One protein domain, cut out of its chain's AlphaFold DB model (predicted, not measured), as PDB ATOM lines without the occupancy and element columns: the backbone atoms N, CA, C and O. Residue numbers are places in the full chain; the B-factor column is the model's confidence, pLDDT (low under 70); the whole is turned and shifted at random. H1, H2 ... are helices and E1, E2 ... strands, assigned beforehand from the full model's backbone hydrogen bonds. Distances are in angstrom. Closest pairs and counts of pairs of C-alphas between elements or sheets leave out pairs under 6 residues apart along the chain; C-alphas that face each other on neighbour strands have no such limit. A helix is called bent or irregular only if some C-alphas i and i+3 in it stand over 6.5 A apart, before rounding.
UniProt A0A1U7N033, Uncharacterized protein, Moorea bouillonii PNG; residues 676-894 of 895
ATOM      1  N   GLY A 676     -17.318  22.064 -35.730       50.50
ATOM      2  CA  GLY A 676     -17.954  22.277 -34.422       50.50
ATOM      3  C   GLY A 676     -17.025  22.027 -33.216       50.50
ATOM      4  O   GLY A 676     -15.829  21.801 -33.365       50.50
ATOM      5  N   SER A 677     -17.586  22.053 -32.001       54.53
ATOM      6  CA  SER A 677     -16.870  21.993 -30.708       54.53
ATOM      7  C   SER A 677     -15.639  21.063 -30.668       54.53
ATOM      8  O   SER A 677     -15.738  19.890 -31.041       54.53
ATOM      9  N   VAL A 678     -14.515  21.568 -30.133       57.91
ATOM     10  CA  VAL A 678     -13.255  20.826 -29.916       57.91
ATOM     11  C   VAL A 678     -13.525  19.508 -29.185       57.91
ATOM     12  O   VAL A 678     -14.128  19.499 -28.113       57.91
ATOM     13  N   LYS A 679     -13.066  18.389 -29.755       72.38
ATOM     14  CA  LYS A 679     -13.188  17.062 -29.134       72.38
ATOM     15  C   LYS A 679     -11.969  16.808 -28.251       72.38
ATOM     16  O   LYS A 679     -10.840  16.904 -28.727       72.38
ATOM     17  N   GLU A 680     -12.177  16.450 -26.990       84.44
ATOM     18  CA  GLU A 680     -11.083  16.027 -26.110       84.44
ATOM     19  C   GLU A 680     -10.825  14.518 -26.244       84.44
ATOM     20  O   GLU A 680     -11.754  13.711 -26.361       84.44
ATOM     21  N   LYS A 681      -9.546  14.137 -26.283       88.69
ATOM     22  CA  LYS A 681      -9.060  12.752 -26.374       88.69
ATOM     23  C   LYS A 681      -7.937  12.533 -25.369       88.69
ATOM     24  O   LYS A 681      -7.253  13.478 -24.992       88.69
ATOM     25  N   LEU A 682      -7.722  11.292 -24.938       91.12
ATOM     26  CA  LEU A 682      -6.733  11.009 -23.899       91.12
ATOM     27  C   LEU A 682      -5.308  11.071 -24.447       91.12
ATOM     28  O   LEU A 682      -4.502  11.825 -23.915       91.12
ATOM     29  N   PHE A 683      -5.003  10.328 -25.515       93.69
ATOM     30  CA  PHE A 683      -3.613  10.104 -25.922       93.69
ATOM     31  C   PHE A 683      -3.305  10.530 -27.357       93.69
ATOM     32  O   PHE A 683      -3.942  10.071 -28.312       93.69
ATOM     33  N   LEU A 684      -2.245  11.322 -27.504       94.81
ATOM     34  CA  LEU A 684      -1.458  11.403 -28.727       94.81
ATOM     35  C   LEU A 684      -0.143  10.659 -28.501       94.81
ATOM     36  O   LEU A 684       0.695  11.084 -27.712       94.81
ATOM     37  N   ILE A 685       0.039   9.550 -29.209       95.94
ATOM     38  CA  ILE A 685       1.264   8.754 -29.151       95.94
ATOM     39  C   ILE A 685       2.027   8.970 -30.454       95.94
ATOM     40  O   ILE A 685       1.521   8.684 -31.541       95.94
ATOM     41  N   THR A 686       3.236   9.517 -30.380       95.06
ATOM     42  CA  THR A 686       3.968   9.904 -31.590       95.06
ATOM     43  C   THR A 686       5.479   9.774 -31.442       95.06
ATOM     44  O   THR A 686       6.023   9.641 -30.351       95.06
ATOM     45  N   GLY A 687       6.157   9.728 -32.580       93.62
ATOM     46  CA  GLY A 687       7.578   9.432 -32.717       93.62
ATOM     47  C   GLY A 687       7.935   9.337 -34.196       93.62
ATOM     48  O   GLY A 687       7.093   9.538 -35.070       93.62
ATOM     49  N   HIS A 688       9.179   9.004 -34.522       94.25
ATOM     50  CA  HIS A 688       9.592   8.871 -35.924       94.25
ATOM     51  C   HIS A 688       8.837   7.720 -36.654       94.25
ATOM     52  O   HIS A 688       8.655   6.650 -36.058       94.25
ATOM     53  N   PRO A 689       8.462   7.844 -37.955       88.38
ATOM     54  CA  PRO A 689       7.644   6.869 -38.718       88.38
ATOM     55  C   PRO A 689       8.122   5.408 -38.747       88.38
ATOM     56  O   PRO A 689       7.398   4.506 -39.165       88.38
ATOM     57  N   ARG A 690       9.365   5.144 -38.342       89.62
ATOM     58  CA  ARG A 690      10.002   3.812 -38.373       89.62
ATOM     59  C   ARG A 690      10.378   3.282 -36.990       89.62
ATOM     60  O   ARG A 690      11.054   2.255 -36.890       89.62
ATOM     61  N   CYS A 691       9.911   3.963 -35.944       89.56
ATOM     62  CA  CYS A 691      10.247   3.639 -34.564       89.56
ATOM     63  C   CYS A 691       9.183   2.821 -33.828       89.56
ATOM     64  O   CYS A 691       9.531   2.250 -32.811       89.56
ATOM     65  N   GLY A 692       7.960   2.654 -34.355       83.94
ATOM     66  CA  GLY A 692       7.003   1.691 -33.780       83.94
ATOM     67  C   GLY A 692       5.576   2.182 -33.529       83.94
ATOM     68  O   GLY A 692       4.919   1.637 -32.650       83.94
ATOM     69  N   SER A 693       5.047   3.140 -34.300       86.06
ATOM     70  CA  SER A 693       3.659   3.638 -34.158       86.06
ATOM     71  C   SER A 693       2.605   2.521 -34.102       86.06
ATOM     72  O   SER A 693       1.706   2.551 -33.260       86.06
ATOM     73  N   GLY A 694       2.722   1.510 -34.970       86.75
ATOM     74  CA  GLY A 694       1.807   0.363 -34.994       86.75
ATOM     75  C   GLY A 694       1.915  -0.527 -33.753       86.75
ATOM     76  O   GLY A 694       0.896  -0.960 -33.223       86.75
ATOM     77  N   PHE A 695       3.135  -0.739 -33.251       87.19
ATOM     78  CA  PHE A 695       3.375  -1.461 -31.999       87.19
ATOM     79  C   PHE A 695       2.743  -0.716 -30.814       87.19
ATOM     80  O   PHE A 695       1.985  -1.314 -30.058       87.19
ATOM     81  N   MET A 696       2.949   0.601 -30.727       90.38
ATOM     82  CA  MET A 696       2.371   1.443 -29.675       90.38
ATOM     83  C   MET A 696       0.837   1.441 -29.685       90.38
ATOM     84  O   MET A 696       0.216   1.356 -28.629       90.38
ATOM     85  N   SER A 697       0.210   1.479 -30.868       89.81
ATOM     86  CA  SER A 697      -1.250   1.339 -30.980       89.81
ATOM     87  C   SER A 697      -1.729  -0.013 -30.445       89.81
ATOM     88  O   SER A 697      -2.720  -0.058 -29.722       89.81
ATOM     89  N   ASN A 698      -1.033  -1.108 -30.771       86.38
ATOM     90  CA  ASN A 698      -1.398  -2.441 -30.295       86.38
ATOM     91  C   ASN A 698      -1.234  -2.575 -28.772       86.38
ATOM     92  O   ASN A 698      -2.127  -3.086 -28.102       86.38
ATOM     93  N   LEU A 699      -0.132  -2.059 -28.222       86.19
ATOM     94  CA  LEU A 699       0.142  -2.085 -26.787       86.19
ATOM     95  C   LEU A 699      -0.944  -1.362 -25.983       86.19
ATOM     96  O   LEU A 699      -1.500  -1.923 -25.042       86.19
ATOM     97  N   PHE A 700      -1.314  -0.144 -26.383       88.25
ATOM     98  CA  PHE A 700      -2.363   0.600 -25.683       88.25
ATOM     99  C   PHE A 700      -3.741  -0.068 -25.785       88.25
ATOM    100  O   PHE A 700      -4.485  -0.051 -24.807       88.25
ATOM    101  N   ARG A 701      -4.055  -0.727 -26.910       86.88
ATOM    102  CA  ARG A 701      -5.273  -1.550 -27.032       86.88
ATOM    103  C   ARG A 701      -5.301  -2.712 -26.055       86.88
ATOM    104  O   ARG A 701      -6.342  -2.976 -25.466       86.88
ATOM    105  N   GLN A 702      -4.169  -3.379 -25.850       81.06
ATOM    106  CA  GLN A 702      -4.061  -4.479 -24.886       81.06
ATOM    107  C   GLN A 702      -4.167  -3.995 -23.438       81.06
ATOM    108  O   GLN A 702      -4.700  -4.705 -22.594       81.06
ATOM    109  N   LEU A 703      -3.744  -2.760 -23.167       81.38
ATOM    110  CA  LEU A 703      -3.964  -2.083 -21.889       81.38
ATOM    111  C   LEU A 703      -5.406  -1.560 -21.724       81.38
ATOM    112  O   LEU A 703      -5.715  -0.932 -20.719       81.38
ATOM    113  N   GLY A 704      -6.302  -1.827 -22.682       82.31
ATOM    114  CA  GLY A 704      -7.723  -1.485 -22.607       82.31
ATOM    115  C   GLY A 704      -8.103  -0.129 -23.211       82.31
ATOM    116  O   GLY A 704      -9.263   0.274 -23.100       82.31
ATOM    117  N   PHE A 705      -7.174   0.577 -23.865       87.25
ATOM    118  CA  PHE A 705      -7.445   1.863 -24.513       87.25
ATOM    119  C   PHE A 705      -7.749   1.712 -26.006       87.25
ATOM    120  O   PHE A 705      -6.980   1.120 -26.761       87.25
ATOM    121  N   ASP A 706      -8.827   2.328 -26.481       89.19
ATOM    122  CA  ASP A 706      -9.145   2.365 -27.909       89.19
ATOM    123  C   ASP A 706      -8.288   3.419 -28.632       89.19
ATOM    124  O   ASP A 706      -8.662   4.588 -28.777       89.19
ATOM    125  N   ILE A 707      -7.101   2.991 -29.071       90.69
ATOM    126  CA  ILE A 707      -6.139   3.801 -29.827       90.69
ATOM    127  C   ILE A 707      -5.908   3.202 -31.210       90.69
ATOM    128  O   ILE A 707      -5.527   2.038 -31.343       90.69
ATOM    129  N   GLY A 708      -6.061   4.007 -32.262       86.94
ATOM    130  CA  GLY A 708      -5.797   3.596 -33.641       86.94
ATOM    131  C   GLY A 708      -4.369   3.866 -34.120       86.94
ATOM    132  O   GLY A 708      -3.729   4.827 -33.697       86.94
ATOM    133  N   HIS A 709      -3.869   3.032 -35.038       88.38
ATOM    134  CA  HIS A 709      -2.635   3.299 -35.782       88.38
ATOM    135  C   HIS A 709      -2.964   4.205 -36.969       88.38
ATOM    136  O   HIS A 709      -3.697   3.786 -37.861       88.38
ATOM    137  N   GLU A 710      -2.471   5.446 -36.944       85.62
ATOM    138  CA  GLU A 710      -2.741   6.482 -37.959       85.62
ATOM    139  C   GLU A 710      -4.240   6.754 -38.213       85.62
ATOM    140  O   GLU A 710      -4.612   7.386 -39.196       85.62
ATOM    141  N   LYS A 711      -5.103   6.325 -37.285       84.94
ATOM    142  CA  LYS A 711      -6.555   6.520 -37.290       84.94
ATOM    143  C   LYS A 711      -7.001   6.963 -35.900       84.94
ATOM    144  O   LYS A 711      -6.624   6.339 -34.913       84.94
ATOM    145  N   LEU A 712      -7.797   8.025 -35.816       85.06
ATOM    146  CA  LEU A 712      -8.321   8.517 -34.543       85.06
ATOM    147  C   LEU A 712      -9.418   7.584 -34.006       85.06
ATOM    148  O   LEU A 712     -10.377   7.289 -34.719       85.06
ATOM    149  N   CYS A 713      -9.284   7.161 -32.749       88.00
ATOM    150  CA  CYS A 713     -10.220   6.276 -32.050       88.00
ATOM    151  C   CYS A 713     -10.871   6.964 -30.826       88.00
ATOM    152  O   CYS A 713     -10.797   8.194 -30.673       88.00
ATOM    153  N   GLN A 714     -11.583   6.215 -29.972       87.44
ATOM    154  CA  GLN A 714     -12.263   6.768 -28.798       87.44
ATOM    155  C   GLN A 714     -11.284   7.402 -27.804       87.44
ATOM    156  O   GLN A 714     -11.520   8.547 -27.414       87.44
ATOM    157  N   ASP A 715     -10.190   6.715 -27.468       90.12
ATOM    158  CA  ASP A 715      -9.233   7.153 -26.446       90.12
ATOM    159  C   ASP A 715      -8.048   7.934 -27.045       90.12
ATOM    160  O   ASP A 715      -7.453   8.771 -26.364       90.12
ATOM    161  N   GLY A 716      -7.714   7.750 -28.327       92.50
ATOM    162  CA  GLY A 716      -6.622   8.510 -28.944       92.50
ATOM    163  C   GLY A 716      -6.131   8.002 -30.296       92.50
ATOM    164  O   GLY A 716      -6.830   7.274 -31.007       92.50
ATOM    165  N   ILE A 717      -4.908   8.403 -30.655       93.38
ATOM    166  CA  ILE A 717      -4.217   8.001 -31.890       93.38
ATOM    167  C   ILE A 717      -2.721   7.762 -31.644       93.38
ATOM    168  O   ILE A 717      -2.073   8.506 -30.912       93.38
ATOM    169  N   SER A 718      -2.167   6.747 -32.313       93.56
ATOM    170  CA  SER A 718      -0.725   6.556 -32.479       93.56
ATOM    171  C   SER A 718      -0.325   6.867 -33.920       93.56
ATOM    172  O   SER A 718      -0.652   6.107 -34.838       93.56
ATOM    173  N   SER A 719       0.339   8.000 -34.149       91.25
ATOM    174  CA  SER A 719       0.690   8.462 -35.497       91.25
ATOM    175  C   SER A 719       1.858   9.441 -35.495       91.25
ATOM    176  O   SER A 719       1.825  10.464 -34.813       91.25
ATOM    177  N   TRP A 720       2.860   9.180 -36.335       91.50
ATOM    178  CA  TRP A 720       3.988  10.094 -36.548       91.50
ATOM    179  C   TRP A 720       3.589  11.372 -37.302       91.50
ATOM    180  O   TRP A 720       4.273  12.386 -37.202       91.50
ATOM    181  N   LEU A 721       2.484  11.319 -38.049       87.94
ATOM    182  CA  LEU A 721       1.942  12.435 -38.822       87.94
ATOM    183  C   LEU A 721       1.431  13.549 -37.904       87.94
ATOM    184  O   LEU A 721       1.627  14.722 -38.190       87.94
ATOM    185  N   MET A 722       0.873  13.165 -36.755       86.69
ATOM    186  CA  MET A 722       0.331  14.066 -35.735       86.69
ATOM    187  C   MET A 722       1.410  14.782 -34.904       86.69
ATOM    188  O   MET A 722       1.074  15.562 -34.019       86.69
ATOM    189  N   ALA A 723       2.699  14.533 -35.172       89.06
ATOM    190  CA  ALA A 723       3.804  15.253 -34.538       89.06
ATOM    191  C   ALA A 723       3.841  16.743 -34.920       89.06
ATOM    192  O   ALA A 723       4.520  17.528 -34.267       89.06
ATOM    193  N   VAL A 724       3.154  17.134 -35.993       83.75
ATOM    194  CA  VAL A 724       3.104  18.504 -36.511       83.75
ATOM    195  C   VAL A 724       1.677  18.830 -36.942       83.75
ATOM    196  O   VAL A 724       0.896  17.929 -37.230       83.75
ATOM    197  N   LYS A 725       1.323  20.117 -36.989       72.88
ATOM    198  CA  LYS A 725       0.017  20.567 -37.494       72.88
ATOM    199  C   LYS A 725       0.124  20.880 -38.983       72.88
ATOM    200  O   LYS A 725       0.602  21.958 -39.342       72.88
ATOM    201  N   ASP A 726      -0.273  19.936 -39.835       66.31
ATOM    202  CA  ASP A 726      -0.254  20.115 -41.289       66.31
ATOM    203  C   ASP A 726      -1.343  19.285 -41.992       66.31
ATOM    204  O   ASP A 726      -1.222  18.072 -42.162       66.31
ATOM    205  N   LEU A 727      -2.402  19.945 -42.476       58.78
ATOM    206  CA  LEU A 727      -3.480  19.287 -43.233       58.78
ATOM    207  C   LEU A 727      -3.005  18.566 -44.507       58.78
ATOM    208  O   LEU A 727      -3.754  17.775 -45.074       58.78
ATOM    209  N   LYS A 728      -1.782  18.832 -44.982       55.28
ATOM    210  CA  LYS A 728      -1.203  18.255 -46.204       55.28
ATOM    211  C   LYS A 728      -0.199  17.144 -45.878       55.28
ATOM    212  O   LYS A 728       0.889  17.079 -46.453       55.28
ATOM    213  N   ALA A 729      -0.586  16.266 -44.958       65.06
ATOM    214  CA  ALA A 729       0.129  15.042 -44.621       65.06
ATOM    215  C   ALA A 729       0.436  14.191 -45.870       65.06
ATOM    216  O   ALA A 729      -0.385  14.135 -46.787       65.06
ATOM    217  N   PRO A 730       1.574  13.473 -45.925       61.50
ATOM    218  CA  PRO A 730       1.891  12.607 -47.059       61.50
ATOM    219  C   PRO A 730       0.865  11.483 -47.237       61.50
ATOM    220  O   PRO A 730       0.683  11.021 -48.363       61.50
ATOM    221  N   TRP A 731       0.208  11.073 -46.146       66.56
ATOM    222  CA  TRP A 731      -0.818  10.033 -46.085       66.56
ATOM    223  C   TRP A 731      -1.828  10.362 -44.978       66.56
ATOM    224  O   TRP A 731      -1.470  11.043 -44.020       66.56
ATOM    225  N   GLY A 732      -3.044   9.817 -45.075       59.69
ATOM    226  CA  GLY A 732      -4.076   9.933 -44.036       59.69
ATOM    227  C   GLY A 732      -4.695  11.330 -43.897       59.69
ATOM    228  O   GLY A 732      -4.240  12.296 -44.503       59.69
ATOM    229  N   ASP A 733      -5.756  11.421 -43.096       57.69
ATOM    230  CA  ASP A 733      -6.406  12.687 -42.753       57.69
ATOM    231  C   ASP A 733      -5.813  13.251 -41.447       57.69
ATOM    232  O   ASP A 733      -5.946  12.646 -40.381       57.69
ATOM    233  N   GLN A 734      -5.144  14.405 -41.534       66.56
ATOM    234  CA  GLN A 734      -4.572  15.129 -40.388       66.56
ATOM    235  C   GLN A 734      -5.513  16.181 -39.792       66.56
ATOM    236  O   GLN A 734      -5.117  16.888 -38.860       66.56
ATOM    237  N   SER A 735      -6.751  16.284 -40.279       63.41
ATOM    238  CA  SER A 735      -7.744  17.241 -39.790       63.41
ATOM    239  C   SER A 735      -7.876  17.217 -38.263       63.41
ATOM    240  O   SER A 735      -7.942  18.269 -37.625       63.41
ATOM    241  N   ALA A 736      -7.792  16.026 -37.658       67.50
ATOM    242  CA  ALA A 736      -7.841  15.822 -36.213       67.50
ATOM    243  C   ALA A 736      -6.814  16.655 -35.426       67.50
ATOM    244  O   ALA A 736      -7.103  17.053 -34.304       67.50
ATOM    245  N   SER A 737      -5.649  16.982 -35.996       67.88
ATOM    246  CA  SER A 737      -4.627  17.811 -35.324       67.88
ATOM    247  C   SER A 737      -5.072  19.259 -35.050       67.88
ATOM    248  O   SER A 737      -4.435  19.957 -34.254       67.88
ATOM    249  N   TYR A 738      -6.168  19.704 -35.678       66.62
ATOM    250  CA  TYR A 738      -6.709  21.057 -35.547       66.62
ATOM    251  C   TYR A 738      -7.919  21.148 -34.609       66.62
ATOM    252  O   TYR A 738      -8.053  22.154 -33.918       66.62
ATOM    253  N   TYR A 739      -8.771  20.118 -34.549       68.56
ATOM    254  CA  TYR A 739     -10.006  20.133 -33.741       68.56
ATOM    255  C   TYR A 739     -10.018  19.135 -32.573       68.56
ATOM    256  O   TYR A 739     -10.998  19.081 -31.825       68.56
ATOM    257  N   VAL A 740      -8.961  18.334 -32.402       77.94
ATOM    258  CA  VAL A 740      -8.806  17.433 -31.256       77.94
ATOM    259  C   VAL A 740      -7.758  17.977 -30.303       77.94
ATOM    260  O   VAL A 740      -6.617  18.236 -30.686       77.94
ATOM    261  N   LYS A 741      -8.135  18.093 -29.034       84.38
ATOM    262  CA  LYS A 741      -7.207  18.363 -27.940       84.38
ATOM    263  C   LYS A 741      -6.878  17.042 -27.251       84.38
ATOM    264  O   LYS A 741      -7.782  16.352 -26.782       84.38
ATOM    265  N   PHE A 742      -5.598  16.685 -27.217       89.44
ATOM    266  CA  PHE A 742      -5.119  15.495 -26.514       89.44
ATOM    267  C   PHE A 742      -4.659  15.867 -25.107       89.44
ATOM    268  O   PHE A 742      -3.946  16.856 -24.941       89.44
ATOM    269  N   ASN A 743      -5.060  15.078 -24.112       91.38
ATOM    270  CA  ASN A 743      -4.721  15.326 -22.712       91.38
ATOM    271  C   ASN A 743      -3.281  14.930 -22.383       91.38
ATOM    272  O   ASN A 743      -2.671  15.567 -21.531       91.38
ATOM    273  N   TYR A 744      -2.759  13.900 -23.052       94.56
ATOM    274  CA  TYR A 744      -1.410  13.389 -22.841       94.56
ATOM    275  C   TYR A 744      -0.685  13.149 -24.167       94.56
ATOM    276  O   TYR A 744      -1.181  12.431 -25.044       94.56
ATOM    277  N   LEU A 745       0.516  13.713 -24.288       95.81
ATOM    278  CA  LEU A 745       1.455  13.477 -25.379       95.81
ATOM    279  C   LEU A 745       2.531  12.483 -24.928       95.81
ATOM    280  O   LEU A 745       3.314  12.774 -24.026       95.81
ATOM    281  N   ILE A 746       2.609  11.328 -25.586       96.81
ATOM    282  CA  ILE A 746       3.625  10.307 -25.312       96.81
ATOM    283  C   ILE A 746       4.583  10.223 -26.497       96.81
ATOM    284  O   ILE A 746       4.180   9.865 -27.608       96.81
ATOM    285  N   LEU A 747       5.859  10.518 -26.246       96.62
ATOM    286  CA  LEU A 747       6.938  10.318 -27.208       96.62
ATOM    287  C   LEU A 747       7.497   8.901 -27.059       96.62
ATOM    288  O   LEU A 747       7.987   8.532 -25.994       96.62
ATOM    289  N   TYR A 748       7.481   8.116 -28.133       95.00
ATOM    290  CA  TYR A 748       8.227   6.859 -28.180       95.00
ATOM    291  C   TYR A 748       9.539   7.031 -28.952       95.00
ATOM    292  O   TYR A 748       9.567   7.532 -30.080       95.00
ATOM    293  N   VAL A 749      10.635   6.570 -28.353       94.38
ATOM    294  CA  VAL A 749      11.972   6.529 -28.956       94.38
ATOM    295  C   VAL A 749      12.418   5.084 -29.149       94.38
ATOM    296  O   VAL A 749      11.934   4.183 -28.473       94.38
ATOM    297  N   ARG A 750      13.344   4.860 -30.081       92.00
ATOM    298  CA  ARG A 750      13.876   3.531 -30.406       92.00
ATOM    299  C   ARG A 750      15.398   3.569 -30.434       92.00
ATOM    300  O   ARG A 750      15.958   4.617 -30.776       92.00
ATOM    301  N   ASN A 751      16.040   2.437 -30.157       91.38
ATOM    302  CA  ASN A 751      17.472   2.255 -30.343       91.38
ATOM    303  C   ASN A 751      17.873   2.683 -31.772       91.38
ATOM    304  O   ASN A 751      17.345   2.138 -32.756       91.38
ATOM    305  N   PRO A 752      18.786   3.663 -31.928       91.62
ATOM    306  CA  PRO A 752      19.181   4.136 -33.247       91.62
ATOM    307  C   PRO A 752      19.808   3.048 -34.127       91.62
ATOM    308  O   PRO A 752      19.584   3.069 -35.337       91.62
ATOM    309  N   GLN A 753      20.520   2.073 -33.551       85.56
ATOM    310  CA  GLN A 753      21.128   0.964 -34.294       85.56
ATOM    311  C   GLN A 753      20.074   0.170 -35.088       85.56
ATOM    312  O   GLN A 753      20.274  -0.133 -36.267       85.56
ATOM    313  N   ASP A 754      18.905  -0.064 -34.488       84.50
ATOM    314  CA  ASP A 754      17.793  -0.788 -35.115       84.50
ATOM    315  C   ASP A 754      16.907   0.108 -35.989       84.50
ATOM    316  O   ASP A 754      16.327  -0.323 -37.000       84.50
ATOM    317  N   ALA A 755      16.755   1.373 -35.590       90.19
ATOM    318  CA  ALA A 755      15.900   2.328 -36.278       90.19
ATOM    319  C   ALA A 755      16.499   2.760 -37.624       90.19
ATOM    320  O   ALA A 755      15.783   2.764 -38.633       90.19
ATOM    321  N   LEU A 756      17.797   3.085 -37.668       93.00
ATOM    322  CA  LEU A 756      18.446   3.723 -38.820       93.00
ATOM    323  C   LEU A 756      18.357   2.889 -40.102       93.00
ATOM    324  O   LEU A 756      18.047   3.439 -41.158       93.00
ATOM    325  N   GLN A 757      18.486   1.563 -40.011       89.50
ATOM    326  CA  GLN A 757      18.317   0.664 -41.161       89.50
ATOM    327  C   GLN A 757      16.932   0.804 -41.811       89.50
ATOM    328  O   GLN A 757      16.770   0.747 -43.028       89.50
ATOM    329  N   SER A 758      15.901   1.013 -40.990       88.19
ATOM    330  CA  SER A 758      14.525   1.171 -41.464       88.19
ATOM    331  C   SER A 758      14.220   2.591 -41.939       88.19
ATOM    332  O   SER A 758      13.295   2.772 -42.730       88.19
ATOM    333  N   ILE A 759      14.959   3.582 -41.433       93.31
ATOM    334  CA  ILE A 759      14.849   4.994 -41.813       93.31
ATOM    335  C   ILE A 759      15.538   5.250 -43.151       93.31
ATOM    336  O   ILE A 759      15.004   6.019 -43.941       93.31
ATOM    337  N   LEU A 760      16.648   4.565 -43.440       90.81
ATOM    338  CA  LEU A 760      17.286   4.585 -44.759       90.81
ATOM    339  C   LEU A 760      16.279   4.250 -45.867       90.81
ATOM    340  O   LEU A 760      16.110   5.041 -46.788       90.81
ATOM    341  N   LEU A 761      15.524   3.159 -45.706       86.62
ATOM    342  CA  LEU A 761      14.473   2.768 -46.655       86.62
ATOM    343  C   LEU A 761      13.308   3.773 -46.704       86.62
ATOM    344  O   LEU A 761      12.774   4.063 -47.766       86.62
ATOM    345  N   GLU A 762      12.900   4.335 -45.563       87.56
ATOM    346  CA  GLU A 762      11.821   5.337 -45.527       87.56
ATOM    347  C   GLU A 762      12.243   6.678 -46.154       87.56
ATOM    348  O   GLU A 762      11.398   7.409 -46.663       87.56
ATOM    349  N   ASN A 763      13.537   7.009 -46.145       89.44
ATOM    350  CA  ASN A 763      14.073   8.198 -46.807       89.44
ATOM    351  C   ASN A 763      14.046   8.090 -48.339       89.44
ATOM    352  O   ASN A 763      14.075   9.124 -49.000       89.44
ATOM    353  N   GLU A 764      13.935   6.882 -48.902       81.94
ATOM    354  CA  GLU A 764      13.683   6.684 -50.337       81.94
ATOM    355  C   GLU A 764      12.242   7.066 -50.726       81.94
ATOM    356  O   GLU A 764      11.960   7.351 -51.888       81.94
ATOM    357  N   VAL A 765      11.309   7.118 -49.765       77.56
ATOM    358  CA  VAL A 765       9.923   7.534 -50.015       77.56
ATOM    359  C   VAL A 765       9.852   9.060 -50.047       77.56
ATOM    360  O   VAL A 765       9.703   9.714 -49.011       77.56
ATOM    361  N   GLU A 766       9.900   9.632 -51.251       67.69
ATOM    362  CA  GLU A 766      10.003  11.080 -51.480       67.69
ATOM    363  C   GLU A 766       8.976  11.908 -50.684       67.69
ATOM    364  O   GLU A 766       9.338  12.895 -50.041       67.69
ATOM    365  N   ARG A 767       7.699  11.494 -50.663       65.19
ATOM    366  CA  ARG A 767       6.637  12.197 -49.917       65.19
ATOM    367  C   ARG A 767       6.918  12.259 -48.412       65.19
ATOM    368  O   ARG A 767       6.770  13.315 -47.802       65.19
ATOM    369  N   SER A 768       7.346  11.144 -47.819       82.19
ATOM    370  CA  SER A 768       7.659  11.037 -46.386       82.19
ATOM    371  C   SER A 768       8.922  11.817 -46.026       82.19
ATOM    372  O   SER A 768       8.948  12.554 -45.038       82.19
ATOM    373  N   PHE A 769       9.968  11.685 -46.846       82.31
ATOM    374  CA  PHE A 769      11.226  12.396 -46.651       82.31
ATOM    375  C   PHE A 769      11.041  13.913 -46.744       82.31
ATOM    376  O   PHE A 769      11.457  14.633 -45.839       82.31
ATOM    377  N   ASN A 770      10.365  14.400 -47.789       68.88
ATOM    378  CA  ASN A 770      10.143  15.833 -47.988       68.88
ATOM    379  C   ASN A 770       9.230  16.435 -46.912       68.88
ATOM    380  O   ASN A 770       9.499  17.543 -46.452       68.88
ATOM    381  N   PHE A 771       8.204  15.705 -46.462       75.75
ATOM    382  CA  PHE A 771       7.369  16.146 -45.344       75.75
ATOM    383  C   PHE A 771       8.194  16.310 -44.062       75.75
ATOM    384  O   PHE A 771       8.156  17.370 -43.434       75.75
ATOM    385  N   ARG A 772       9.019  15.308 -43.713       89.19
ATOM    386  CA  ARG A 772       9.903  15.395 -42.543       89.19
ATOM    387  C   ARG A 772      10.911  16.533 -42.663       89.19
ATOM    388  O   ARG A 772      11.052  17.333 -41.743       89.19
ATOM    389  N   ARG A 773      11.575  16.632 -43.815       80.00
ATOM    390  CA  ARG A 773      12.541  17.689 -44.136       80.00
ATOM    391  C   ARG A 773      11.950  19.081 -43.945       80.00
ATOM    392  O   ARG A 773      12.587  19.905 -43.301       80.00
ATOM    393  N   ASN A 774      10.760  19.338 -44.490       66.31
ATOM    394  CA  ASN A 774      10.113  20.647 -44.426       66.31
ATOM    395  C   ASN A 774       9.882  21.097 -42.978       66.31
ATOM    396  O   ASN A 774      10.226  22.217 -42.612       66.31
ATOM    397  N   HIS A 775       9.341  20.215 -42.138       72.81
ATOM    398  CA  HIS A 775       9.057  20.549 -40.742       72.81
ATOM    399  C   HIS A 775      10.321  20.627 -39.880       72.81
ATOM    400  O   HIS A 775      10.420  21.532 -39.057       72.81
ATOM    401  N   ILE A 776      11.321  19.765 -40.110       77.12
ATOM    402  CA  ILE A 776      12.635  19.863 -39.444       77.12
ATOM    403  C   ILE A 776      13.314  21.185 -39.795       77.12
ATOM    404  O   ILE A 776      13.780  21.886 -38.902       77.12
ATOM    405  N   LEU A 777      13.289  21.577 -41.068       63.03
ATOM    406  CA  LEU A 777      13.829  22.857 -41.501       63.03
ATOM    407  C   LEU A 777      13.092  24.030 -40.849       63.03
ATOM    408  O   LEU A 777      13.731  24.913 -40.295       63.03
ATOM    409  N   ARG A 778      11.756  24.037 -40.866       61.06
ATOM    410  CA  ARG A 778      10.966  25.156 -40.326       61.06
ATOM    411  C   ARG A 778      11.071  25.309 -38.811       61.06
ATOM    412  O   ARG A 778      11.070  26.432 -38.325       61.06
ATOM    413  N   GLN A 779      11.097  24.202 -38.072       72.19
ATOM    414  CA  GLN A 779      11.011  24.234 -36.608       72.19
ATOM    415  C   GLN A 779      12.378  24.203 -35.926       72.19
ATOM    416  O   GLN A 779      12.500  24.684 -34.802       72.19
ATOM    417  N   LEU A 780      13.394  23.637 -36.584       73.31
ATOM    418  CA  LEU A 780      14.741  23.483 -36.029       73.31
ATOM    419  C   LEU A 780      15.818  24.235 -36.822       73.31
ATOM    420  O   LEU A 780      16.988  24.129 -36.466       73.31
ATOM    421  N   ASP A 781      15.445  24.960 -37.881       66.00
ATOM    422  CA  ASP A 781      16.360  25.712 -38.757       66.00
ATOM    423  C   ASP A 781      17.487  24.838 -39.346       66.00
ATOM    424  O   ASP A 781      18.662  25.201 -39.403       66.00
ATOM    425  N   PHE A 782      17.130  23.612 -39.743       69.62
ATOM    426  CA  PHE A 782      18.085  22.588 -40.160       69.62
ATOM    427  C   PHE A 782      17.574  21.772 -41.351       69.62
ATOM    428  O   PHE A 782      16.564  21.078 -41.263       69.62
ATOM    429  N   ASP A 783      18.288  21.804 -42.477       75.00
ATOM    430  CA  ASP A 783      17.906  21.032 -43.662       75.00
ATOM    431  C   ASP A 783      18.610  19.676 -43.695       75.00
ATOM    432  O   ASP A 783      19.796  19.576 -44.002       75.00
ATOM    433  N   ILE A 784      17.851  18.605 -43.463       75.25
ATOM    434  CA  ILE A 784      18.371  17.232 -43.523       75.25
ATOM    435  C   ILE A 784      18.898  16.837 -44.912       75.25
ATOM    436  O   ILE A 784      19.647  15.872 -45.024       75.25
ATOM    437  N   ASN A 785      18.535  17.555 -45.980       78.50
ATOM    438  CA  ASN A 785      19.015  17.282 -47.336       78.50
ATOM    439  C   ASN A 785      20.366  17.946 -47.650       78.50
ATOM    440  O   ASN A 785      20.874  17.778 -48.755       78.50
ATOM    441  N   GLN A 786      20.951  18.687 -46.702       71.81
ATOM    442  CA  GLN A 786      22.305  19.232 -46.854       71.81
ATOM    443  C   GLN A 786      23.385  18.140 -46.853       71.81
ATOM    444  O   GLN A 786      24.467  18.346 -47.396       71.81
ATOM    445  N   PHE A 787      23.100  16.982 -46.253       76.94
ATOM    446  CA  PHE A 787      24.014  15.844 -46.246       76.94
ATOM    447  C   PHE A 787      23.905  15.082 -47.559       76.94
ATOM    448  O   PHE A 787      22.805  14.825 -48.037       76.94
ATOM    449  N   THR A 788      25.029  14.686 -48.145       73.31
ATOM    450  CA  THR A 788      25.041  13.858 -49.360       73.31
ATOM    451  C   THR A 788      24.940  12.371 -49.031       73.31
ATOM    452  O   THR A 788      24.313  11.625 -49.780       73.31
ATOM    453  N   HIS A 789      25.485  11.942 -47.888       84.44
ATOM    454  CA  HIS A 789      25.519  10.540 -47.489       84.44
ATOM    455  C   HIS A 789      24.150  10.050 -46.957       84.44
ATOM    456  O   HIS A 789      23.561  10.705 -46.090       84.44
ATOM    457  N   PRO A 790      23.626   8.889 -47.411       87.62
ATOM    458  CA  PRO A 790      22.314   8.388 -46.986       87.62
ATOM    459  C   PRO A 790      22.180   8.172 -45.474       87.62
ATOM    460  O   PRO A 790      21.139   8.495 -44.896       87.62
ATOM    461  N   LEU A 791      23.237   7.670 -44.821       91.88
ATOM    462  CA  LEU A 791      23.240   7.448 -43.372       91.88
ATOM    463  C   LEU A 791      23.185   8.769 -42.595       91.88
ATOM    464  O   LEU A 791      22.432   8.863 -41.629       91.88
ATOM    465  N   ASP A 792      23.872   9.813 -43.065       91.56
ATOM    466  CA  ASP A 792      23.804  11.142 -42.450       91.56
ATOM    467  C   ASP A 792      22.389  11.719 -42.559       91.56
ATOM    468  O   ASP A 792      21.839  12.195 -41.568       91.56
ATOM    469  N   LYS A 793      21.738  11.589 -43.726       92.25
ATOM    470  CA  LYS A 793      20.326  11.982 -43.896       92.25
ATOM    471  C   LYS A 793      19.397  11.209 -42.957       92.25
ATOM    472  O   LYS A 793      18.433  11.774 -42.438       92.25
ATOM    473  N   ALA A 794      19.649   9.915 -42.749       95.19
ATOM    474  CA  ALA A 794      18.859   9.081 -41.846       95.19
ATOM    475  C   ALA A 794      19.030   9.504 -40.380       95.19
ATOM    476  O   ALA A 794      18.025   9.688 -39.692       95.19
ATOM    477  N   ILE A 795      20.267   9.739 -39.931       96.00
ATOM    478  CA  ILE A 795      20.578  10.229 -38.579       96.00
ATOM    479  C   ILE A 795      19.973  11.619 -38.362       96.00
ATOM    480  O   ILE A 795      19.268  11.844 -37.380       96.00
ATOM    481  N   ALA A 796      20.184  12.536 -39.307       94.44
ATOM    482  CA  ALA A 796      19.645  13.892 -39.281       94.44
ATOM    483  C   ALA A 796      18.111  13.902 -39.193       94.44
ATOM    484  O   ALA A 796      17.536  14.642 -38.393       94.44
ATOM    485  N   SER A 797      17.440  13.053 -39.976       95.88
ATOM    486  CA  SER A 797      15.984  12.938 -39.935       95.88
ATOM    487  C   SER A 797      15.473  12.325 -38.632       95.88
ATOM    488  O   SER A 797      14.506  12.829 -38.063       95.88
ATOM    489  N   PHE A 798      16.140  11.279 -38.136       97.19
ATOM    490  CA  PHE A 798      15.811  10.637 -36.866       97.19
ATOM    491  C   PHE A 798      15.899  11.618 -35.693       97.19
ATOM    492  O   PHE A 798      14.935  11.780 -34.946       97.19
ATOM    493  N   LEU A 799      17.034  12.308 -35.565       96.69
ATOM    494  CA  LEU A 799      17.275  13.274 -34.495       96.69
ATOM    495  C   LEU A 799      16.332  14.476 -34.607       96.69
ATOM    496  O   LEU A 799      15.712  14.855 -33.616       96.69
ATOM    497  N   GLY A 800      16.180  15.042 -35.807       93.44
ATOM    498  CA  GLY A 800      15.336  16.216 -36.028       93.44
ATOM    499  C   GLY A 800      13.861  15.951 -35.727       93.44
ATOM    500  O   GLY A 800      13.218  16.744 -35.045       93.44
ATOM    501  N   TRP A 801      13.315  14.815 -36.170       95.81
ATOM    502  CA  TRP A 801      11.903  14.511 -35.928       95.81
ATOM    503  C   TRP A 801      11.599  14.265 -34.451       95.81
ATOM    504  O   TRP A 801      10.616  14.786 -33.930       95.81
ATOM    505  N   ASN A 802      12.456  13.508 -33.755       96.38
ATOM    506  CA  ASN A 802      12.297  13.317 -32.313       96.38
ATOM    507  C   ASN A 802      12.434  14.651 -31.573       96.38
ATOM    508  O   ASN A 802      11.657  14.922 -30.661       96.38
ATOM    509  N   LYS A 803      13.340  15.533 -32.020       94.12
ATOM    510  CA  LYS A 803      13.522  16.845 -31.401       94.12
ATOM    511  C   LYS A 803      12.294  17.749 -31.526       94.12
ATOM    512  O   LYS A 803      11.956  18.429 -30.562       94.12
ATOM    513  N   ILE A 804      11.603  17.727 -32.667       91.94
ATOM    514  CA  ILE A 804      10.321  18.431 -32.849       91.94
ATOM    515  C   ILE A 804       9.308  18.017 -31.776       91.94
ATOM    516  O   ILE A 804       8.614  18.863 -31.215       91.94
ATOM    517  N   ILE A 805       9.221  16.720 -31.484       95.38
ATOM    518  CA  ILE A 805       8.261  16.194 -30.509       95.38
ATOM    519  C   ILE A 805       8.714  16.528 -29.083       95.38
ATOM    520  O   ILE A 805       7.905  16.972 -28.279       95.38
ATOM    521  N   GLU A 806      10.008  16.406 -28.771       93.31
ATOM    522  CA  GLU A 806      10.562  16.823 -27.472       93.31
ATOM    523  C   GLU A 806      10.256  18.292 -27.147       93.31
ATOM    524  O   GLU A 806       9.936  18.621 -26.005       93.31
ATOM    525  N   LEU A 807      10.341  19.185 -28.141       90.00
ATOM    526  CA  LEU A 807      10.046  20.611 -27.963       90.00
ATOM    527  C   LEU A 807       8.579  20.877 -27.597       90.00
ATOM    528  O   LEU A 807       8.283  21.915 -27.005       90.00
ATOM    529  N   GLN A 808       7.681  19.934 -27.884       89.19
ATOM    530  CA  GLN A 808       6.279  19.982 -27.465       89.19
ATOM    531  C   GLN A 808       6.076  19.538 -26.010       89.19
ATOM    532  O   GLN A 808       4.946  19.568 -25.535       89.19
ATOM    533  N   LYS A 809       7.157  19.189 -25.292       92.81
ATOM    534  CA  LYS A 809       7.167  18.776 -23.878       92.81
ATOM    535  C   LYS A 809       6.229  17.584 -23.624       92.81
ATOM    536  O   LYS A 809       5.222  17.753 -22.941       92.81
ATOM    537  N   PRO A 810       6.543  16.395 -24.177       95.69
ATOM    538  CA  PRO A 810       5.727  15.203 -23.969       95.69
ATOM    539  C   PRO A 810       5.575  14.899 -22.472       95.69
ATOM    540  O   PRO A 810       6.539  15.000 -21.715       95.69
ATOM    541  N   ASP A 811       4.374  14.493 -22.065       95.75
ATOM    542  CA  ASP A 811       4.052  14.092 -20.692       95.75
ATOM    543  C   ASP A 811       4.813  12.840 -20.253       95.75
ATOM    544  O   ASP A 811       5.032  12.640 -19.059       95.75
ATOM    545  N   GLN A 812       5.190  11.997 -21.217       94.75
ATOM    546  CA  GLN A 812       6.003  10.809 -21.000       94.75
ATOM    547  C   GLN A 812       6.866  10.510 -22.226       94.75
ATOM    548  O   GLN A 812       6.403  10.605 -23.366       94.75
ATOM    549  N   VAL A 813       8.107  10.082 -21.986       94.69
ATOM    550  CA  VAL A 813       8.978   9.507 -23.017       94.69
ATOM    551  C   VAL A 813       9.242   8.043 -22.694       94.69
ATOM    552  O   VAL A 813       9.558   7.721 -21.552       94.69
ATOM    553  N   VAL A 814       9.104   7.158 -23.680       93.19
ATOM    554  CA  VAL A 814       9.275   5.707 -23.497       93.19
ATOM    555  C   VAL A 814      10.203   5.111 -24.550       93.19
ATOM    556  O   VAL A 814      10.162   5.500 -25.720       93.19
ATOM    557  N   LYS A 815      11.024   4.137 -24.145       93.00
ATOM    558  CA  LYS A 815      11.826   3.320 -25.066       93.00
ATOM    559  C   LYS A 815      10.992   2.162 -25.581       93.00
ATOM    560  O   LYS A 815      10.501   1.379 -24.776       93.00
ATOM    561  N   VAL A 816      10.836   2.028 -26.891       89.62
ATOM    562  CA  VAL A 816       9.966   1.005 -27.497       89.62
ATOM    563  C   VAL A 816      10.355  -0.415 -27.073       89.62
ATOM    564  O   VAL A 816       9.471  -1.252 -26.910       89.62
ATOM    565  N   GLU A 817      11.643  -0.662 -26.848       87.25
ATOM    566  CA  GLU A 817      12.207  -1.944 -26.423       87.25
ATOM    567  C   GLU A 817      11.710  -2.386 -25.035       87.25
ATOM    568  O   GLU A 817      11.444  -3.567 -24.850       87.25
ATOM    569  N   ASP A 818      11.498  -1.440 -24.107       84.06
ATOM    570  CA  ASP A 818      11.198  -1.716 -22.689       84.06
ATOM    571  C   ASP A 818      10.014  -0.880 -22.148       84.06
ATOM    572  O   ASP A 818       9.936  -0.568 -20.961       84.06
ATOM    573  N   CYS A 819       9.088  -0.448 -23.009       86.06
ATOM    574  CA  CYS A 819       8.114   0.598 -22.656       86.06
ATOM    575  C   CYS A 819       6.972   0.167 -21.722       86.06
ATOM    576  O   CYS A 819       6.270   1.040 -21.211       86.06
ATOM    577  N   LEU A 820       6.731  -1.135 -21.518       84.94
ATOM    578  CA  LEU A 820       5.518  -1.609 -20.841       84.94
ATOM    579  C   LEU A 820       5.381  -1.049 -19.421       84.94
ATOM    580  O   LEU A 820       4.342  -0.484 -19.079       84.94
ATOM    581  N   GLU A 821       6.413  -1.216 -18.598       83.12
ATOM    582  CA  GLU A 821       6.365  -0.825 -17.186       83.12
ATOM    583  C   GLU A 821       6.323   0.696 -17.018       83.12
ATOM    584  O   GLU A 821       5.603   1.206 -16.157       83.12
ATOM    585  N   ASP A 822       7.001   1.438 -17.897       86.00
ATOM    586  CA  ASP A 822       6.937   2.901 -17.924       86.00
ATOM    587  C   ASP A 822       5.530   3.397 -18.284       86.00
ATOM    588  O   ASP A 822       5.025   4.341 -17.672       86.00
ATOM    589  N   ILE A 823       4.859   2.736 -19.234       89.12
ATOM    590  CA  ILE A 823       3.481   3.056 -19.622       89.12
ATOM    591  C   ILE A 823       2.499   2.687 -18.501       89.12
ATOM    592  O   ILE A 823       1.654   3.512 -18.154       89.12
ATOM    593  N   LYS A 824       2.619   1.499 -17.888       84.12
ATOM    594  CA  LYS A 824       1.788   1.096 -16.732       84.12
ATOM    595  C   LYS A 824       1.928   2.088 -15.579       84.12
ATOM    596  O   LYS A 824       0.924   2.515 -14.999       84.12
ATOM    597  N   ARG A 825       3.163   2.496 -15.270       84.50
ATOM    598  CA  ARG A 825       3.451   3.497 -14.237       84.50
ATOM    599  C   ARG A 825       2.819   4.841 -14.583       84.50
ATOM    600  O   ARG A 825       2.168   5.422 -13.721       84.50
ATOM    601  N   PHE A 826       2.950   5.299 -15.829       88.44
ATOM    602  CA  PHE A 826       2.340   6.546 -16.296       88.44
ATOM    603  C   PHE A 826       0.808   6.527 -16.176       88.44
ATOM    604  O   PHE A 826       0.222   7.442 -15.600       88.44
ATOM    605  N   ILE A 827       0.156   5.458 -16.646       86.25
ATOM    606  CA  ILE A 827      -1.301   5.258 -16.545       86.25
ATOM    607  C   ILE A 827      -1.757   5.299 -15.081       86.25
ATOM    608  O   ILE A 827      -2.725   5.990 -14.753       86.25
ATOM    609  N   THR A 828      -1.028   4.609 -14.198       83.19
ATOM    610  CA  THR A 828      -1.322   4.556 -12.757       83.19
ATOM    611  C   THR A 828      -1.163   5.931 -12.106       83.19
ATOM    612  O   THR A 828      -2.066   6.394 -11.415       83.19
ATOM    613  N   GLN A 829      -0.057   6.634 -12.378       84.44
ATOM    614  CA  GLN A 829       0.200   7.985 -11.860       84.44
ATOM    615  C   GLN A 829      -0.863   8.997 -12.296       84.44
ATOM    616  O   GLN A 829      -1.208   9.899 -11.536       84.44
ATOM    617  N   LYS A 830      -1.399   8.855 -13.513       86.50
ATOM    618  CA  LYS A 830      -2.464   9.717 -14.044       86.50
ATOM    619  C   LYS A 830      -3.876   9.250 -13.669       86.50
ATOM    620  O   LYS A 830      -4.838   9.876 -14.099       86.50
ATOM    621  N   SER A 831      -4.011   8.197 -12.853       81.12
ATOM    622  CA  SER A 831      -5.298   7.638 -12.400       81.12
ATOM    623  C   SER A 831      -6.250   7.266 -13.549       81.12
ATOM    624  O   SER A 831      -7.466   7.422 -13.447       81.12
ATOM    625  N   LEU A 832      -5.704   6.778 -14.668       78.81
ATOM    626  CA  LEU A 832      -6.481   6.412 -15.854       78.81
ATOM    627  C   LEU A 832      -6.999   4.973 -15.690       78.81
ATOM    628  O   LEU A 832      -6.265   4.004 -15.875       78.81
ATOM    629  N   ALA A 833      -8.259   4.826 -15.277       59.31
ATOM    630  CA  ALA A 833      -8.841   3.549 -14.859       59.31
ATOM    631  C   ALA A 833      -9.196   2.615 -16.034       59.31
ATOM    632  O   ALA A 833     -10.358   2.543 -16.423       59.31
ATOM    633  N   LYS A 834      -8.212   1.881 -16.569       62.25
ATOM    634  CA  LYS A 834      -8.380   0.643 -17.360       62.25
ATOM    635  C   LYS A 834      -7.081  -0.175 -17.269       62.25
ATOM    636  O   LYS A 834      -6.108   0.149 -17.935       62.25
ATOM    637  N   LEU A 835      -7.030  -1.200 -16.417       52.72
ATOM    638  CA  LEU A 835      -5.920  -2.163 -16.369       52.72
ATOM    639  C   LEU A 835      -6.522  -3.567 -16.252       52.72
ATOM    640  O   LEU A 835      -7.187  -3.867 -15.266       52.72
ATOM    641  N   LEU A 836      -6.299  -4.412 -17.260       54.00
ATOM    642  CA  LEU A 836      -6.479  -5.864 -17.175       54.00
ATOM    643  C   LEU A 836      -5.071  -6.473 -17.041       54.00
ATOM    644  O   LEU A 836      -4.369  -6.559 -18.049       54.00
ATOM    645  N   PRO A 837      -4.606  -6.819 -15.824       52.25
ATOM    646  CA  PRO A 837      -3.205  -7.182 -15.585       52.25
ATOM    647  C   PRO A 837      -2.759  -8.471 -16.294       52.25
ATOM    648  O   PRO A 837      -1.618  -8.554 -16.741       52.25
ATOM    649  N   ASP A 838      -3.665  -9.438 -16.469       52.25
ATOM    650  CA  ASP A 838      -3.291 -10.831 -16.768       52.25
ATOM    651  C   ASP A 838      -3.078 -11.153 -18.265       52.25
ATOM    652  O   ASP A 838      -2.622 -12.243 -18.607       52.25
ATOM    653  N   VAL A 839      -3.374 -10.225 -19.190       53.44
ATOM    654  CA  VAL A 839      -3.335 -10.478 -20.655       53.44
ATOM    655  C   VAL A 839      -2.059  -9.939 -21.335       53.44
ATOM    656  O   VAL A 839      -1.743 -10.319 -22.464       53.44
ATOM    657  N   VAL A 840      -1.289  -9.072 -20.670       56.09
ATOM    658  CA  VAL A 840      -0.309  -8.200 -21.348       56.09
ATOM    659  C   VAL A 840       1.056  -8.863 -21.606       56.09
ATOM    660  O   VAL A 840       1.669  -8.610 -22.644       56.09
ATOM    661  N   GLU A 841       1.540  -9.745 -20.723       53.88
ATOM    662  CA  GLU A 841       2.901 -10.311 -20.840       53.88
ATOM    663  C   GLU A 841       3.057 -11.330 -21.986       53.88
ATOM    664  O   GLU A 841       4.079 -11.337 -22.671       53.88
ATOM    665  N   ASN A 842       2.032 -12.140 -22.278       50.16
ATOM    666  CA  ASN A 842       2.125 -13.209 -23.287       50.16
ATOM    667  C   ASN A 842       2.064 -12.719 -24.752       50.16
ATOM    668  O   ASN A 842       2.481 -13.441 -25.657       50.16
ATOM    669  N   VAL A 843       1.571 -11.501 -25.024       51.91
ATOM    670  CA  VAL A 843       1.380 -10.981 -26.400       51.91
ATOM    671  C   VAL A 843       2.551 -10.105 -26.875       51.91
ATOM    672  O   VAL A 843       2.844 -10.044 -28.077       51.91
ATOM    673  N   LEU A 844       3.278  -9.476 -25.947       53.94
ATOM    674  CA  LEU A 844       4.461  -8.661 -26.249       53.94
ATOM    675  C   LEU A 844       5.576  -9.468 -26.926       53.94
ATOM    676  O   LEU A 844       6.183  -8.979 -27.878       53.94
ATOM    677  N   ASN A 845       5.747 -10.735 -26.541       50.91
ATOM    678  CA  ASN A 845       6.751 -11.629 -27.126       50.91
ATOM    679  C   ASN A 845       6.487 -11.991 -28.607       50.91
ATOM    680  O   ASN A 845       7.406 -12.428 -29.294       50.91
ATOM    681  N   ASN A 846       5.270 -11.768 -29.133       48.97
ATOM    682  CA  ASN A 846       4.883 -12.145 -30.505       48.97
ATOM    683  C   ASN A 846       4.690 -10.962 -31.477       48.97
ATOM    684  O   ASN A 846       4.488 -11.175 -32.678       48.97
ATOM    685  N   THR A 847       4.759  -9.708 -31.017       56.03
ATOM    686  CA  THR A 847       4.504  -8.539 -31.881       56.03
ATOM    687  C   THR A 847       5.805  -8.023 -32.508       56.03
ATOM    688  O   THR A 847       6.636  -7.417 -31.840       56.03
ATOM    689  N   LYS A 848       5.996  -8.215 -33.824       59.56
ATOM    690  CA  LYS A 848       7.212  -7.751 -34.523       59.56
ATOM    691  C   LYS A 848       7.325  -6.218 -34.537       59.56
ATOM    692  O   LYS A 848       6.513  -5.527 -35.158       59.56
ATOM    693  N   ILE A 849       8.398  -5.687 -33.947       59.28
ATOM    694  CA  ILE A 849       8.727  -4.253 -33.940       59.28
ATOM    695  C   ILE A 849       9.303  -3.856 -35.313       59.28
ATOM    696  O   ILE A 849      10.515  -3.891 -35.549       59.28
ATOM    697  N   ASN A 850       8.402  -3.419 -36.203       60.12
ATOM    698  CA  ASN A 850       8.642  -2.915 -37.564       60.12
ATOM    699  C   ASN A 850       8.891  -3.992 -38.651       60.12
ATOM    700  O   ASN A 850       9.891  -4.705 -38.628       60.12
ATOM    701  N   ASN A 851       8.024  -4.029 -39.677       58.31
ATOM    702  CA  ASN A 851       8.086  -4.970 -40.801       58.31
ATOM    703  C   ASN A 851       8.462  -4.290 -42.138       58.31
ATOM    704  O   ASN A 851       7.617  -4.057 -43.002       58.31
ATOM    705  N   SER A 852       9.742  -3.932 -42.305       58.91
ATOM    706  CA  SER A 852      10.236  -3.270 -43.530       58.91
ATOM    707  C   SER A 852      10.070  -4.117 -44.800       58.91
ATOM    708  O   SER A 852       9.794  -3.550 -45.851       58.91
ATOM    709  N   TYR A 853      10.192  -5.448 -44.716       52.31
ATOM    710  CA  TYR A 853      10.099  -6.323 -45.892       52.31
ATOM    711  C   TYR A 853       8.676  -6.369 -46.461       52.31
ATOM    712  O   TYR A 853       8.500  -6.208 -47.661       52.31
ATOM    713  N   GLN A 854       7.646  -6.478 -45.614       56.97
ATOM    714  CA  GLN A 854       6.254  -6.408 -46.082       56.97
ATOM    715  C   GLN A 854       5.884  -5.036 -46.666       56.97
ATOM    716  O   GLN A 854       5.053  -4.971 -47.563       56.97
ATOM    717  N   LYS A 855       6.488  -3.942 -46.173       55.00
ATOM    718  CA  LYS A 855       6.185  -2.578 -46.642       55.00
ATOM    719  C   LYS A 855       6.914  -2.210 -47.939       55.00
ATOM    720  O   LYS A 855       6.344  -1.511 -48.765       55.00
ATOM    721  N   PHE A 856       8.169  -2.635 -48.100       53.62
ATOM    722  CA  PHE A 856       9.034  -2.186 -49.200       53.62
ATOM    723  C   PHE A 856       9.461  -3.294 -50.166       53.62
ATOM    724  O   PHE A 856      10.132  -2.989 -51.145       53.62
ATOM    725  N   ALA A 857       9.152  -4.565 -49.881       64.00
ATOM    726  CA  ALA A 857       9.691  -5.736 -50.586       64.00
ATOM    727  C   ALA A 857      11.240  -5.763 -50.666       64.00
ATOM    728  O   ALA A 857      11.815  -6.415 -51.532       64.00
ATOM    729  N   LYS A 858      11.922  -5.064 -49.743       68.12
ATOM    730  CA  LYS A 858      13.386  -4.946 -49.649       68.12
ATOM    731  C   LYS A 858      13.892  -5.450 -48.296       68.12
ATOM    732  O   LYS A 858      13.239  -5.271 -47.264       68.12
ATOM    733  N   THR A 859      15.076  -6.055 -48.288       71.56
ATOM    734  CA  THR A 859      15.805  -6.400 -47.059       71.56
ATOM    735  C   THR A 859      16.402  -5.144 -46.426       71.56
ATOM    736  O   THR A 859      16.811  -4.221 -47.131       71.56
ATOM    737  N   LYS A 860      16.442  -5.080 -45.088       78.19
ATOM    738  CA  LYS A 860      17.079  -3.958 -44.383       78.19
ATOM    739  C   LYS A 860      18.587  -3.945 -44.687       78.19
ATOM    740  O   LYS A 860      19.186  -5.021 -44.689       78.19
ATOM    741  N   PRO A 861      19.198  -2.772 -44.929       81.19
ATOM    742  CA  PRO A 861      20.648  -2.672 -45.048       81.19
ATOM    743  C   PRO A 861      21.303  -3.049 -43.713       81.19
ATOM    744  O   PRO A 861      20.804  -2.655 -42.658       81.19
ATOM    745  N   ASN A 862      22.401  -3.804 -43.756       81.44
ATOM    746  CA  ASN A 862      23.173  -4.142 -42.563       81.44
ATOM    747  C   ASN A 862      24.183  -3.021 -42.287       81.44
ATOM    748  O   ASN A 862      25.046  -2.779 -43.125       81.44
ATOM    749  N   LEU A 863      24.047  -2.330 -41.153       84.62
ATOM    750  CA  LEU A 863      24.964  -1.261 -40.751       84.62
ATOM    751  C   LEU A 863      26.039  -1.822 -39.819       84.62
ATOM    752  O   LEU A 863      25.724  -2.425 -38.794       84.62
ATOM    753  N   THR A 864      27.296  -1.594 -40.172       82.06
ATOM    754  CA  THR A 864      28.493  -2.009 -39.433       82.06
ATOM    755  C   THR A 864      29.131  -0.823 -38.709       82.06
ATOM    756  O   THR A 864      28.834   0.331 -39.011       82.06
ATOM    757  N   ALA A 865      30.045  -1.081 -37.767       78.31
ATOM    758  CA  ALA A 865      30.785  -0.018 -37.079       78.31
ATOM    759  C   ALA A 865      31.591   0.869 -38.055       78.31
ATOM    760  O   ALA A 865      31.748   2.065 -37.810       78.31
ATOM    761  N   GLU A 866      32.046   0.317 -39.188       78.56
ATOM    762  CA  GLU A 866      32.758   1.069 -40.230       78.56
ATOM    763  C   GLU A 866      31.884   2.143 -40.892       78.56
ATOM    764  O   GLU A 866      32.377   3.227 -41.218       78.56
ATOM    765  N   ASP A 867      30.578   1.895 -41.027       83.06
ATOM    766  CA  ASP A 867      29.641   2.862 -41.607       83.06
ATOM    767  C   ASP A 867      29.532   4.131 -40.744       83.06
ATOM    768  O   ASP A 867      29.354   5.231 -41.268       83.06
ATOM    769  N   PHE A 868      29.727   4.003 -39.424       83.00
ATOM    770  CA  PHE A 868      29.713   5.111 -38.460       83.00
ATOM    771  C   PHE A 868      31.073   5.821 -38.311       83.00
ATOM    772  O   PHE A 868      31.174   6.825 -37.599       83.00
ATOM    773  N   ILE A 869      32.127   5.364 -38.997       78.19
ATOM    774  CA  ILE A 869      33.412   6.082 -39.055       78.19
ATOM    775  C   ILE A 869      33.302   7.301 -39.982       78.19
ATOM    776  O   ILE A 869      33.912   8.337 -39.719       78.19
ATOM    777  N   LYS A 870      32.505   7.189 -41.052       76.00
ATOM    778  CA  LYS A 870      32.436   8.167 -42.153       76.00
ATOM    779  C   LYS A 870      31.322   9.213 -42.010       76.00
ATOM    780  O   LYS A 870      31.190  10.058 -42.890       76.00
ATOM    781  N   ILE A 871      30.532   9.158 -40.936       86.94
ATOM    782  CA  ILE A 871      29.419  10.092 -40.700       86.94
ATOM    783  C   ILE A 871      29.906  11.476 -40.263       86.94
ATOM    784  O   ILE A 871      30.987  11.625 -39.682       86.94
ATOM    785  N   ASP A 872      29.068  12.489 -40.480       89.56
ATOM    786  CA  ASP A 872      29.347  13.854 -40.030       89.56
ATOM    787  C   ASP A 872      29.641  13.919 -38.515       89.56
ATOM    788  O   ASP A 872      28.917  13.360 -37.685       89.56
ATOM    789  N   LYS A 873      30.701  14.646 -38.132       87.12
ATOM    790  CA  LYS A 873      31.175  14.728 -36.737       87.12
ATOM    791  C   LYS A 873      30.119  15.301 -35.788       87.12
ATOM    792  O   LYS A 873      30.031  14.870 -34.638       87.12
ATOM    793  N   THR A 874      29.321  16.259 -36.253       86.81
ATOM    794  CA  THR A 874      28.274  16.900 -35.448       86.81
ATOM    795  C   THR A 874      27.102  15.947 -35.258       86.81
ATOM    796  O   THR A 874      26.615  15.776 -34.138       86.81
ATOM    797  N   LEU A 875      26.681  15.264 -36.329       90.50
ATOM    798  CA  LEU A 875      25.659  14.218 -36.250       90.50
ATOM    799  C   LEU A 875      26.090  13.072 -35.334       90.50
ATOM    800  O   LEU A 875      25.291  12.633 -34.510       90.50
ATOM    801  N   LYS A 876      27.357  12.651 -35.405       91.12
ATOM    802  CA  LYS A 876      27.947  11.643 -34.517       91.12
ATOM    803  C   LYS A 876      27.819  12.037 -33.047       91.12
ATOM    804  O   LYS A 876      27.301  11.268 -32.239       91.12
ATOM    805  N   GLN A 877      28.229  13.256 -32.696       91.19
ATOM    806  CA  GLN A 877      28.110  13.765 -31.326       91.19
ATOM    807  C   GLN A 877      26.651  13.869 -30.869       91.19
ATOM    808  O   GLN A 877      26.339  13.520 -29.731       91.19
ATOM    809  N   ASN A 878      25.751  14.328 -31.739       92.44
ATOM    810  CA  ASN A 878      24.332  14.454 -31.412       92.44
ATOM    811  C   ASN A 878      23.654  13.089 -31.250       92.44
ATOM    812  O   ASN A 878      22.820  12.931 -30.362       92.44
ATOM    813  N   LEU A 879      24.054  12.091 -32.037       94.12
ATOM    814  CA  LEU A 879      23.588  10.716 -31.895       94.12
ATOM    815  C   LEU A 879      24.080  10.093 -30.582       94.12
ATOM    816  O   LEU A 879      23.282   9.498 -29.865       94.12
ATOM    817  N   ILE A 880      25.345  10.313 -30.200       93.62
ATOM    818  CA  ILE A 880      25.872   9.888 -28.890       93.62
ATOM    819  C   ILE A 880      25.110  10.571 -27.747       93.62
ATOM    820  O   ILE A 880      24.759   9.919 -26.766       93.62
ATOM    821  N   LYS A 881      24.828  11.876 -27.858       94.31
ATOM    822  CA  LYS A 881      24.025  12.605 -26.863       94.31
ATOM    823  C   LYS A 881      22.619  12.030 -26.749       94.31
ATOM    824  O   LYS A 881      22.150  11.848 -25.634       94.31
ATOM    825  N   PHE A 882      21.978  11.716 -27.875       95.12
ATOM    826  CA  PHE A 882      20.675  11.056 -27.894       95.12
ATOM    827  C   PHE A 882      20.736   9.694 -27.195       95.12
ATOM    828  O   PHE A 882      19.930   9.432 -26.306       95.12
ATOM    829  N   CYS A 883      21.727   8.857 -27.526       94.75
ATOM    830  CA  CYS A 883      21.915   7.569 -26.862       94.75
ATOM    831  C   CYS A 883      22.099   7.734 -25.351       94.75
ATOM    832  O   CYS A 883      21.410   7.073 -24.587       94.75
ATOM    833  N   LYS A 884      22.948   8.666 -24.901       93.31
ATOM    834  CA  LYS A 884      23.152   8.937 -23.468       93.31
ATOM    835  C   LYS A 884      21.890   9.452 -22.777       93.31
ATOM    836  O   LYS A 884      21.590   9.005 -21.677       93.31
ATOM    837  N   ALA A 885      21.152  10.360 -23.416       92.25
ATOM    838  CA  ALA A 885      19.928  10.937 -22.864       92.25
ATOM    839  C   ALA A 885      18.841   9.880 -22.627       92.25
ATOM    840  O   ALA A 885      18.107   9.971 -21.648       92.25
ATOM    841  N   TYR A 886      18.775   8.869 -23.495       90.81
ATOM    842  CA  TYR A 886      17.781   7.799 -23.419       90.81
ATOM    843  C   TYR A 886      18.346   6.454 -22.941       90.81
ATOM    844  O   TYR A 886      17.625   5.465 -22.948       90.81
ATOM    845  N   GLY A 887      19.607   6.388 -22.508       90.88
ATOM    846  CA  GLY A 887      20.229   5.162 -21.995       90.88
ATOM    847  C   GLY A 887      20.439   4.047 -23.033       90.88
ATOM    848  O   GLY A 887      20.411   2.875 -22.668       90.88
ATOM    849  N   TYR A 888      20.630   4.382 -24.312       92.94
ATOM    850  CA  TYR A 888      21.031   3.421 -25.346       92.94
ATOM    851  C   TYR A 888      22.551   3.241 -25.396       92.94
ATOM    852  O   TYR A 888      23.313   4.180 -25.134       92.94
ATOM    853  N   ASP A 889      22.992   2.047 -25.803       88.31
ATOM    854  CA  ASP A 889      24.393   1.827 -26.157       88.31
ATOM    855  C   ASP A 889      24.797   2.775 -27.299       88.31
ATOM    856  O   ASP A 889      24.002   3.105 -28.180       88.31
ATOM    857  N   HIS A 890      26.029   3.261 -27.257       88.12
ATOM    858  CA  HIS A 890      26.610   4.134 -28.273       88.12
ATOM    859  C   HIS A 890      27.959   3.623 -28.784       88.12
ATOM    860  O   HIS A 890      28.544   4.267 -29.653       88.12
ATOM    861  N   ASN A 891      28.428   2.460 -28.315       85.31
ATOM    862  CA  ASN A 891      29.696   1.867 -28.745       85.31
ATOM    863  C   ASN A 891      29.710   1.545 -30.251       85.31
ATOM    864  O   ASN A 891      30.755   1.611 -30.893       85.31
ATOM    865  N   PHE A 892      28.543   1.294 -30.858       82.44
ATOM    866  CA  PHE A 892      28.420   1.087 -32.308       82.44
ATOM    867  C   PHE A 892      28.726   2.347 -33.144       82.44
ATOM    868  O   PHE A 892      28.986   2.239 -34.340       82.44
ATOM    869  N   ILE A 893      28.688   3.540 -32.535       79.06
ATOM    870  CA  ILE A 893      28.923   4.832 -33.202       79.06
ATOM    871  C   ILE A 893      30.435   5.130 -33.303       79.06
ATOM    872  O   ILE A 893      30.860   5.993 -34.078       79.06
ATOM    873  N   GLY A 894      31.265   4.397 -32.557       63.44
ATOM    874  CA  GLY A 894      32.720   4.389 -32.671       63.44
ATOM    875  C   GLY A 894      33.402   3.968 -31.373       63.44
ATOM    876  O   GLY A 894      32.971   4.378 -30.295       63.44
TER     877      GLY A 894
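AT A GLANCE: This is residues 676 to 894 of the 895 residues of an uncharacterized protein of Moorea bouillonii PNG (UniProt A0A1U7N033). A twisted sheet of five parallel strands has the helices H1 and H6 over one face, and toward the last residues of E1 and E4 a cluster of crossed helices is built round H5, with H3, H4 and H10 packed on it. From H6 a long stretch with the small helices H7 and H8 runs past H1 and H3 and leads to H9 and H10 on the far side of the cluster. The printed part has 219 residues with ten named helices and five named strands, in the order E1 H1 E2 E3 H2 E4 H3 H4 H5 E5 H6 H7 H8 H9 H10, and is mixed, helices and strands. The sheet's order is E2 E3 E1 E4 E5. The whole is compact and rounded, with a radius of gyration of the C-alphas of 17.3 A and spans of 50 by 41 by 33 A.

HOW THE PARTS SIT: The sheet runs E2, residues 707 to 709, E3, 716 to 718, E1, 679 to 686, E4, 740 to 749, and E5, 812 to 815; it is twisted, with C-alphas up to 4.5 A off its best plane. E1 bends by 72 degrees at 682 and E4 by 78 degrees at 743. E1 and E4 are parallel at 11 degrees, with N 684 and O 744 at 2.9 A. E2 and E3 have N 718 and O 708 at 2.8 A, E3 and E1 have N 717 and O 683 at 3.0 A, and E4 and E5 have N 814 and O 747 at 2.9 A, each within hydrogen-bond range. H1, residues 693 to 702, and H6, 816 to 829, are on the same face, two layers of sheet and helices. H1 has a height over the sheet of 6.7 A and only just stands up from it, rising 42 degrees. H6, at a height of 6.4 A, is irregular: C-alphas 817 and 820 are 8.7 A apart. E1, H1, E2 is a split strand-helix-strand unit, with E3 between its two parallel strands, and its crossover is right-handed; so is that of E3, H2, E4, split by E1, where H2, residues 736 to 739, only grazes the sheet. E4 and E5, with H3, 752 to 763, H4, 766 to 780, and H5, 790 to 807, between them, form a strand-helix-strand unit of neighbour strands. H5 is the hub and only grazes the sheet, with residues 798 to 806. Its residues 790 to 798 touch H3, about perpendicular at 75 degrees, with the closest C-alphas, Leu 760 and Ala 794, 5.6 A apart. Its residues 797 to 804 touch H4 at a steep tilt of 52 degrees, the closest C-alphas being Ile 776 and Gly 800, 5.7 A. Its residues 792 to 799 touch H10, 873 to 886, at a steep tilt of 46 degrees, the closest C-alphas being Ala 796 and Leu 875, 6.7 A. H7, residues 841 to 844, is close to but not clearly touching H1, with C-alphas 699 and 844 at 7.9 A; H8, 852 to 856, stands likewise to H3, with 758 and 852 at 6.5 A, and H9, 865 to 868, to H10, with 868 and 876 at 7.8 A. Every O i to N i+4 pair is within hydrogen-bond range in H1, H4, H5, H8 and H10, against 5 of 8 in H3 and 7 of 10 in H6; H2, H7 and H9 are too short for such a pair.

IN THESE COORDINATES: E1 begins at C-alpha 679, (-13.188, 17.062, -29.134), and is 18.8 A long; E4 is 23.6 A. H5, the longest helix, is 25.7 A from C-alpha 790, (22.314, 8.388, -46.986). H4 is 20.4 A, H6 19.7 A, H3 15.0 A and H1 14.5 A. H10, 20.1 A, ends at C-alpha 886, (17.781, 7.799, -23.419).

THE WHOLE: The C-alphas farthest apart, those of Gly 676 and Glu 866, are 55.3 A apart. The printed part has no cut. The links E3 to H2 and H6 to H7 are long. The mean pLDDT of the printed part is 80.9; 52 residues are under 70, among them 726 to 739 and 833 to 858.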